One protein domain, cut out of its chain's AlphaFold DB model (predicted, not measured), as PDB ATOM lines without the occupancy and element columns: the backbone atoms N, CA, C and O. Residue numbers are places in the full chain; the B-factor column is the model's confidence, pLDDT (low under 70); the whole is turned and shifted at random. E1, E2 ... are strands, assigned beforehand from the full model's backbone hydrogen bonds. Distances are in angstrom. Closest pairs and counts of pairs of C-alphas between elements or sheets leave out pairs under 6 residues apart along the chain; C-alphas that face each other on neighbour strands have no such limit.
ATOM      1  N   ILE A  10      37.449  68.939 110.828       93.31
ATOM      2  CA  ILE A  10      38.885  68.698 110.761       93.31
ATOM      3  C   ILE A  10      39.171  67.482 111.647       93.31
ATOM      4  O   ILE A  10      38.855  67.500 112.836       93.31
ATOM      5  N   GLY A  11      39.751  66.423 111.078       91.56
ATOM      6  CA  GLY A  11      40.038  65.169 111.787       91.56
ATOM      7  C   GLY A  11      39.084  64.029 111.420       91.56
ATOM      8  O   GLY A  11      38.665  63.920 110.271       91.56
ATOM      9  N   THR A  12      38.783  63.145 112.379       93.50
ATOM     10  CA  THR A  12      37.911  61.972 112.167       93.50
ATOM     11  C   THR A  12      36.501  62.252 112.683       93.50
ATOM     12  O   THR A  12      36.335  62.601 113.848       93.50
ATOM     13  N   GLU A  13      35.485  62.050 111.844       93.38
ATOM     14  CA  GLU A  13      34.074  62.065 112.245       93.38
ATOM     15  C   GLU A  13      33.449  60.687 112.029       93.38
ATOM     16  O   GLU A  13      33.571  60.091 110.961       93.38
ATOM     17  N   VAL A  14      32.744  60.207 113.055       91.88
ATOM     18  CA  VAL A  14      31.865  59.037 112.988       91.88
ATOM     19  C   VAL A  14      30.474  59.506 113.395       91.88
ATOM     20  O   VAL A  14      30.297  60.060 114.479       91.88
ATOM     21  N   SER A  15      29.483  59.312 112.526       90.50
ATOM     22  CA  SER A  15      28.096  59.693 112.794       90.50
ATOM     23  C   SER A  15      27.182  58.483 112.636       90.50
ATOM     24  O   SER A  15      27.172  57.851 111.585       90.50
ATOM     25  N   SER A  16      26.410  58.188 113.682       90.75
ATOM     26  CA  SER A  16      25.333  57.194 113.658       90.75
ATOM     27  C   SER A  16      24.004  57.937 113.699       90.75
ATOM     28  O   SER A  16      23.747  58.702 114.628       90.75
ATOM     29  N   ILE A  17      23.173  57.751 112.680       90.75
ATOM     30  CA  ILE A  17      21.883  58.431 112.530       90.75
ATOM     31  C   ILE A  17      20.837  57.347 112.274       90.75
ATOM     32  O   ILE A  17      21.079  56.485 111.440       90.75
ATOM     33  N   GLY A  18      19.695  57.391 112.969       90.69
ATOM     34  CA  GLY A  18      18.620  56.404 112.795       90.69
ATOM     35  C   GLY A  18      18.006  56.451 111.392       90.69
ATOM     36  O   GLY A  18      18.314  55.627 110.542       90.69
ATOM     37  N   THR A  19      17.161  57.450 111.123       91.25
ATOM     38  CA  THR A  19      16.597  57.682 109.783       91.25
ATOM     39  C   THR A  19      17.060  59.028 109.250       91.25
ATOM     40  O   THR A  19      16.975  60.048 109.939       91.25
ATOM     41  N   ARG A  20      17.536  59.056 108.003       92.75
ATOM     42  CA  ARG A  20      17.993  60.282 107.347       92.75
ATOM     43  C   ARG A  20      17.504  60.344 105.907       92.75
ATOM     44  O   ARG A  20      17.934  59.565 105.072       92.75
ATOM     45  N   GLN A  21      16.690  61.351 105.608       92.81
ATOM     46  CA  GLN A  21      16.366  61.749 104.239       92.81
ATOM     47  C   GLN A  21      17.084  63.061 103.914       92.81
ATOM     48  O   GLN A  21      17.060  63.995 104.721       92.81
ATOM     49  N   VAL A  22      17.745  63.135 102.757       91.75
ATOM     50  CA  VAL A  22      18.410  64.346 102.253       91.75
ATOM     51  C   VAL A  22      17.863  64.650 100.861       91.75
ATOM     52  O   VAL A  22      18.019  63.837  99.959       91.75
ATOM     53  N   THR A  23      17.258  65.826 100.686       92.44
ATOM     54  CA  THR A  23      16.810  66.332  99.379       92.44
ATOM     55  C   THR A  23      17.749  67.443  98.922       92.44
ATOM     56  O   THR A  23      18.076  68.337  99.705       92.44
ATOM     57  N   VAL A  24      18.186  67.387  97.664       90.12
ATOM     58  CA  VAL A  24      19.029  68.407  97.034       90.12
ATOM     59  C   VAL A  24      18.309  68.929  95.795       90.12
ATOM     60  O   VAL A  24      18.058  68.176  94.864       90.12
ATOM     61  N   GLU A  25      18.007  70.227  95.778       88.38
ATOM     62  CA  GLU A  25      17.252  70.881  94.689       88.38
ATOM     63  C   GLU A  25      18.127  71.315  93.501       88.38
ATOM     64  O   GLU A  25      17.633  71.701  92.445       88.38
ATOM     65  N   LYS A  26      19.448  71.334  93.690       88.38
ATOM     66  CA  LYS A  26      20.433  71.728  92.677       88.38
ATOM     67  C   LYS A  26      21.524  70.660  92.607       88.38
ATOM     68  O   LYS A  26      21.251  69.471  92.704       88.38
ATOM     69  N   THR A  27      22.774  71.076  92.476       87.19
ATOM     70  CA  THR A  27      23.918  70.175  92.448       87.19
ATOM     71  C   THR A  27      24.432  69.914  93.860       87.19
ATOM     72  O   THR A  27      24.605  70.841  94.651       87.19
ATOM     73  N   SER A  28      24.739  68.654  94.151       89.75
ATOM     74  CA  SER A  28      25.605  68.258  95.260       89.75
ATOM     75  C   SER A  28      26.716  67.374  94.708       89.75
ATOM     76  O   SER A  28      26.498  66.625  93.756       89.75
ATOM     77  N   VAL A  29      27.911  67.492  95.279       91.56
ATOM     78  CA  VAL A  29      29.076  66.693  94.899       91.56
ATOM     79  C   VAL A  29      29.596  66.005  96.150       91.56
ATOM     80  O   VAL A  29      29.945  66.669  97.125       91.56
ATOM     81  N   LEU A  30      29.673  64.678  96.104       93.31
ATOM     82  CA  LEU A  30      30.446  63.888  97.053       93.31
ATOM     83  C   LEU A  30      31.833  63.657  96.451       93.31
ATOM     84  O   LEU A  30      31.951  63.071  95.378       93.31
ATOM     85  N   SER A  31      32.874  64.127  97.131       94.06
ATOM     86  CA  SER A  31      34.266  63.915  96.733       94.06
ATOM     87  C   SER A  31      35.016  63.241  97.872       94.06
ATOM     88  O   SER A  31      34.968  63.707  99.011       94.06
ATOM     89  N   ALA A  32      35.700  62.142  97.567       94.56
ATOM     90  CA  ALA A  32      36.532  61.408  98.509       94.56
ATOM     91  C   ALA A  32      37.908  61.165  97.886       94.56
ATOM     92  O   ALA A  32      38.016  60.823  96.712       94.56
ATOM     93  N   LYS A  33      38.970  61.336  98.683       95.00
ATOM     94  CA  LYS A  33      40.332  60.959  98.267       95.00
ATOM     95  C   LYS A  33      40.545  59.442  98.292       95.00
ATOM     96  O   LYS A  33      41.375  58.937  97.549       95.00
ATOM     97  N   GLY A  34      39.841  58.746  99.185       95.38
ATOM     98  CA  GLY A  34      39.892  57.295  99.344       95.38
ATOM     99  C   GLY A  34      38.632  56.606  98.828       95.38
ATOM    100  O   GLY A  34      37.815  57.208  98.132       95.38
ATOM    101  N   ALA A  35      38.472  55.338  99.199       95.00
ATOM    102  CA  ALA A  35      37.289  54.559  98.858       95.00
ATOM    103  C   ALA A  35      36.028  55.079  99.569       95.00
ATOM    104  O   ALA A  35      36.090  55.596 100.685       95.00
ATOM    105  N   ILE A  36      34.881  54.881  98.919       96.25
ATOM    106  CA  ILE A  36      33.552  55.076  99.497       96.25
ATOM    107  C   ILE A  36      32.887  53.703  99.545       96.25
ATOM    108  O   ILE A  36      32.751  53.052  98.510       96.25
ATOM    109  N   THR A  37      32.450  53.286 100.730       95.44
ATOM    110  CA  THR A  37      31.672  52.056 100.918       95.44
ATOM    111  C   THR A  37      30.221  52.427 101.193       95.44
ATOM    112  O   THR A  37      29.942  53.186 102.119       95.44
ATOM    113  N   ILE A  38      29.301  51.884 100.397       95.19
ATOM    114  CA  ILE A  38      27.854  52.001 100.594       95.19
ATOM    115  C   ILE A  38      27.333  50.585 100.801       95.19
ATOM    116  O   ILE A  38      27.566  49.719  99.962       95.19
ATOM    117  N   GLN A  39      26.657  50.352 101.922       94.56
ATOM    118  CA  GLN A  39      26.136  49.041 102.289       94.56
ATOM    119  C   GLN A  39      24.732  49.182 102.873       94.56
ATOM    120  O   GLN A  39      24.476  50.092 103.663       94.56
ATOM    121  N   SER A  40      23.849  48.269 102.485       95.50
ATOM    122  CA  SER A  40      22.582  48.009 103.161       95.50
ATOM    123  C   SER A  40      22.666  46.618 103.782       95.50
ATOM    124  O   SER A  40      23.200  45.703 103.157       95.50
ATOM    125  N   THR A  41      22.198  46.472 105.020       91.56
ATOM    126  CA  THR A  41      22.226  45.201 105.767       91.56
ATOM    127  C   THR A  41      20.881  44.483 105.785       91.56
ATOM    128  O   THR A  41      20.829  43.334 106.210       91.56
ATOM    129  N   GLU A  42      19.806  45.153 105.368       92.69
ATOM    130  CA  GLU A  42      18.434  44.627 105.430       92.69
ATOM    131  C   GLU A  42      17.781  44.586 104.042       92.69
ATOM    132  O   GLU A  42      17.300  43.540 103.615       92.69
ATOM    133  N   ASP A  43      17.828  45.707 103.319       94.38
ATOM    134  CA  ASP A  43      17.248  45.864 101.982       94.38
ATOM    135  C   ASP A  43      18.334  45.995 100.901       94.38
ATOM    136  O   ASP A  43      19.516  45.731 101.126       94.38
ATOM    137  N   GLY A  44      17.938  46.454  99.715       95.75
ATOM    138  CA  GLY A  44      18.826  46.753  98.606       95.75
ATOM    139  C   GLY A  44      19.462  48.148  98.615       95.75
ATOM    140  O   GLY A  44      19.114  49.034  99.395       95.75
ATOM    141  N   ILE A  45      20.376  48.361  97.670       98.06
ATOM    142  CA  ILE A  45      20.942  49.676  97.335       98.06
ATOM    143  C   ILE A  45      20.359  50.099  95.987       98.06
ATOM    144  O   ILE A  45      20.402  49.321  95.039       98.06
ATOM    145  N   TYR A  46      19.855  51.330  95.881       97.69
ATOM    146  CA  TYR A  46      19.289  51.879  94.646       97.69
ATOM    147  C   TYR A  46      19.969  53.193  94.255       97.69
ATOM    148  O   TYR A  46      20.050  54.127  95.054       97.69
ATOM    149  N   ILE A  47      20.418  53.279  93.004       97.44
ATOM    150  CA  ILE A  47      20.962  54.488  92.385       97.44
ATOM    151  C   ILE A  47      20.239  54.679  91.057       97.44
ATOM    152  O   ILE A  47      20.367  53.859  90.154       97.44
ATOM    153  N   GLY A  48      19.491  55.766  90.897       96.12
ATOM    154  CA  GLY A  48      18.739  55.972  89.667       96.12
ATOM    155  C   GLY A  48      18.178  57.372  89.518       96.12
ATOM    156  O   GLY A  48      18.277  58.216  90.408       96.12
ATOM    157  N   ASN A  49      17.583  57.603  88.360       95.81
ATOM    158  CA  ASN A  49      16.820  58.796  88.034       95.81
ATOM    159  C   ASN A  49      15.523  58.383  87.320       95.81
ATOM    160  O   ASN A  49      15.205  57.201  87.215       95.81
ATOM    161  N   ALA A  50      14.772  59.358  86.810       94.81
ATOM    162  CA  ALA A  50      13.490  59.105  86.150       94.81
ATOM    163  C   ALA A  50      13.567  58.221  84.885       94.81
ATOM    164  O   ALA A  50      12.533  57.764  84.413       94.81
ATOM    165  N   LYS A  51      14.755  58.014  84.307       96.44
ATOM    166  CA  LYS A  51      14.964  57.290  83.042       96.44
ATOM    167  C   LYS A  51      15.700  55.958  83.197       96.44
ATOM    168  O   LYS A  51      15.845  55.238  82.216       96.44
ATOM    169  N   GLY A  52      16.211  55.637  84.382       97.19
ATOM    170  CA  GLY A  52      16.983  54.415  84.573       97.19
ATOM    171  C   GLY A  52      17.619  54.306  85.948       97.19
ATOM    172  O   GLY A  52      17.674  55.276  86.711       97.19
ATOM    173  N   SER A  53      18.108  53.110  86.257       98.06
ATOM    174  CA  SER A  53      18.632  52.767  87.574       98.06
ATOM    175  C   SER A  53      19.625  51.613  87.547       98.06
ATOM    176  O   SER A  53      19.645  50.787  86.634       98.06
ATOM    177  N   ILE A  54      20.414  51.545  88.611       98.12
ATOM    178  CA  ILE A  54      21.248  50.419  89.009       98.12
ATOM    179  C   ILE A  54      20.870  50.099  90.452       98.12
ATOM    180  O   ILE A  54      20.857  50.992  91.306       98.12
ATOM    181  N   SER A  55      20.566  48.839  90.737       97.94
ATOM    182  CA  SER A  55      20.263  48.407  92.096       97.94
ATOM    183  C   SER A  55      20.784  47.016  92.409       97.94
ATOM    184  O   SER A  55      20.923  46.178  91.521       97.94
ATOM    185  N   ILE A  56      21.032  46.785  93.693       98.19
ATOM    186  CA  ILE A  56      21.294  45.470  94.277       98.19
ATOM    187  C   ILE A  56      20.116  45.189  95.197       98.19
ATOM    188  O   ILE A  56      19.819  46.043  96.028       98.19
ATOM    189  N   ASP A  57      19.422  44.067  95.037       96.75
ATOM    190  CA  ASP A  57      18.336  43.689  95.948       96.75
ATOM    191  C   ASP A  57      18.849  42.933  97.188       96.75
ATOM    192  O   ASP A  57      20.030  42.603  97.293       96.75
ATOM    193  N   LYS A  58      17.955  42.666  98.148       96.56
ATOM    194  CA  LYS A  58      18.282  41.957  99.398       96.56
ATOM    195  C   LYS A  58      18.809  40.529  99.195       96.56
ATOM    196  O   LYS A  58      19.456  39.989 100.084       96.56
ATOM    197  N   ASP A  59      18.513  39.916  98.048       96.38
ATOM    198  CA  ASP A  59      18.951  38.560  97.712       96.38
ATOM    199  C   ASP A  59      20.296  38.586  96.955       96.38
ATOM    200  O   ASP A  59      20.858  37.541  96.636       96.38
ATOM    201  N   GLY A  60      20.837  39.785  96.701       95.25
ATOM    202  CA  GLY A  60      22.115  40.008  96.040       95.25
ATOM    203  C   GLY A  60      22.038  40.078  94.516       95.25
ATOM    204  O   GLY A  60      23.088  40.129  93.871       95.25
ATOM    205  N   ASN A  61      20.844  40.104  93.912       96.44
ATOM    206  CA  ASN A  61      20.733  40.244  92.460       96.44
ATOM    207  C   ASN A  61      21.010  41.687  92.034       96.44
ATOM    208  O   ASN A  61      20.582  42.644  92.683       96.44
ATOM    209  N   ILE A  62      21.691  41.837  90.896       96.69
ATOM    210  CA  ILE A  62      22.010  43.132  90.297       96.69
ATOM    211  C   ILE A  62      21.018  43.413  89.170       96.69
ATOM    212  O   ILE A  62      20.937  42.661  88.200       96.69
ATOM    213  N   HIS A  63      20.310  44.534  89.272       96.88
ATOM    214  CA  HIS A  63      19.353  44.998  88.272       96.88
ATOM    215  C   HIS A  63      19.863  46.292  87.640       96.88
ATOM    216  O   HIS A  63      20.196  47.247  88.344       96.88
ATOM    217  N   ILE A  64      19.914  46.338  86.309       96.62
ATOM    218  CA  ILE A  64      20.300  47.527  85.539       96.62
ATOM    219  C   ILE A  64      19.186  47.809  84.533       96.62
ATOM    220  O   ILE A  64      18.884  46.964  83.696       96.62
ATOM    221  N   THR A  65      18.572  48.990  84.621       95.88
ATOM    222  CA  THR A  65      17.449  49.398  83.760       95.88
ATOM    223  C   THR A  65      17.741  50.733  83.080       95.88
ATOM    224  O   THR A  65      18.202  51.676  83.725       95.88
ATOM    225  N   GLY A  66      17.427  50.829  81.791       95.69
ATOM    226  CA  GLY A  66      17.483  52.053  80.991       95.69
ATOM    227  C   GLY A  66      17.332  51.740  79.501       95.69
ATOM    228  O   GLY A  66      17.429  50.580  79.107       95.69
ATOM    229  N   ASP A  67      17.130  52.765  78.671       95.94
ATOM    230  CA  ASP A  67      16.971  52.595  77.214       95.94
ATOM    231  C   ASP A  67      18.207  51.966  76.551       95.94
ATOM    232  O   ASP A  67      18.125  51.317  75.509       95.94
ATOM    233  N   THR A  68      19.391  52.181  77.124       93.25
ATOM    234  CA  THR A  68      20.652  51.616  76.639       93.25
ATOM    235  C   THR A  68      21.601  51.394  77.811       93.25
ATOM    236  O   THR A  68      21.772  52.275  78.652       93.25
ATOM    237  N   VAL A  69      22.260  50.233  77.835       90.56
ATOM    238  CA  VAL A  69      23.336  49.906  78.779       90.56
ATOM    239  C   VAL A  69      24.616  49.682  77.981       90.56
ATOM    240  O   VAL A  69      24.654  48.837  77.091       90.56
ATOM    241  N   ILE A  70      25.664  50.446  78.287       87.75
ATOM    242  CA  ILE A  70      26.969  50.345  77.622       87.75
ATOM    243  C   ILE A  70      27.989  49.873  78.653       87.75
ATOM    244  O   ILE A  70      28.231  50.559  79.645       87.75
ATOM    245  N   ILE A  71      28.605  48.716  78.406       86.06
ATOM    246  CA  ILE A  71      29.647  48.145  79.261       86.06
ATOM    247  C   ILE A  71      30.934  48.072  78.444       86.06
ATOM    248  O   ILE A  71      31.055  47.258  77.533       86.06
ATOM    249  N   ASN A  72      31.897  48.931  78.768       82.19
ATOM    250  CA  ASN A  72      33.193  48.965  78.096       82.19
ATOM    251  C   ASN A  72      34.247  48.289  78.979       82.19
ATOM    252  O   ASN A  72      34.484  48.722  80.104       82.19
ATOM    253  N   GLY A  73      34.913  47.261  78.458       75.69
ATOM    254  CA  GLY A  73      36.032  46.593  79.120       75.69
ATOM    255  C   GLY A  73      37.039  46.064  78.100       75.69
ATOM    256  O   GLY A  73      36.670  45.734  76.979       75.69
ATOM    257  N   GLN A  74      38.324  45.980  78.472       69.44
ATOM    258  CA  GLN A  74      39.373  45.416  77.600       69.44
ATOM    259  C   GLN A  74      39.390  43.872  77.560       69.44
ATOM    260  O   GLN A  74      40.140  43.291  76.779       69.44
ATOM    261  N   LYS A  75      38.592  43.190  78.390       77.62
ATOM    262  CA  LYS A  75      38.490  41.723  78.452       77.62
ATOM    263  C   LYS A  75      37.031  41.267  78.425       77.62
ATOM    264  O   LYS A  75      36.151  41.985  78.889       77.62
ATOM    265  N   VAL A  76      36.830  40.067  77.875       62.62
ATOM    266  CA  VAL A  76      35.544  39.380  77.673       62.62
ATOM    267  C   VAL A  76      34.725  39.312  78.964       62.62
ATOM    268  O   VAL A  76      35.243  38.931  80.012       62.62
ATOM    269  N   ILE A  77      33.436  39.628  78.845       67.00
ATOM    270  CA  ILE A  77      32.402  39.280  79.820       67.00
ATOM    271  C   ILE A  77      31.749  38.000  79.304       67.00
ATOM    272  O   ILE A  77      31.109  38.021  78.254       67.00
ATOM    273  N   THR A  78      31.940  36.885  80.006       59.16
ATOM    274  CA  THR A  78      31.223  35.642  79.704       59.16
ATOM    275  C   THR A  78      29.931  35.624  80.514       59.16
ATOM    276  O   THR A  78      29.972  35.738  81.739       59.16
ATOM    277  N   LEU A  79      28.799  35.508  79.823       67.12
ATOM    278  CA  LEU A  79      27.482  35.280  80.411       67.12
ATOM    279  C   LEU A  79      27.163  33.795  80.221       67.12
ATOM    280  O   LEU A  79      27.006  33.357  79.080       67.12
ATOM    281  N   ASN A  80      27.130  33.042  81.319       54.16
ATOM    282  CA  ASN A  80      26.717  31.639  81.347       54.16
ATOM    283  C   ASN A  80      25.312  31.543  81.929       54.16
ATOM    284  O   ASN A  80      25.094  32.211  82.965       54.16
TER     285      ASN A  80
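What this domain is: This is residues 10 to 80 of the 80 residues of the protein "Type IV secretion protein Rhs" of Xenorhabdus eapokensis (UniProt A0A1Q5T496). With little regular structure, this is an open coil in wide turns, residues 10 to 39 and 70 to 80 standing free, and a small sheet of E1, E2 and E3 makes part of one side. The printed part has 71 residues, no named helix and three strands, only 14 residues in named elements, class all strand. The antiparallel sheet runs E1, E2, E3, a meander, each strand the antiparallel neighbour of the one before. It is elongated, 46 by 30 by 27 A, and only just loose, close to extended, with a radius of gyration of the C-alphas of 16.4 A.

How they stand to each other: After residues 10 to 44, find E1, residues 45 to 49, and E2, residues 52 to 56, a hairpin at 178 degrees; N 47 and O 54 are 2.9 A apart, within hydrogen-bond range. E3, residues 62 to 65, forms a hairpin with E2 at 175 degrees; N 55 and O 63 are 2.9 A apart, within hydrogen-bond range.

Where its parts are: Find C-alpha 45 at (20.942, 49.676, 97.335), where E1 begins its 13.7 A. E2 spans 13.9 A; E3 runs 10.1 A to C-alpha 65 at (17.449, 49.398, 83.760).

The domain as a whole: The farthest C-alphas, Ile 10 and Asn 80, are 48.9 A apart. The printed part has no cut, both links are tight, and pLDDT is under 70 at residues 74 and 76 to 80.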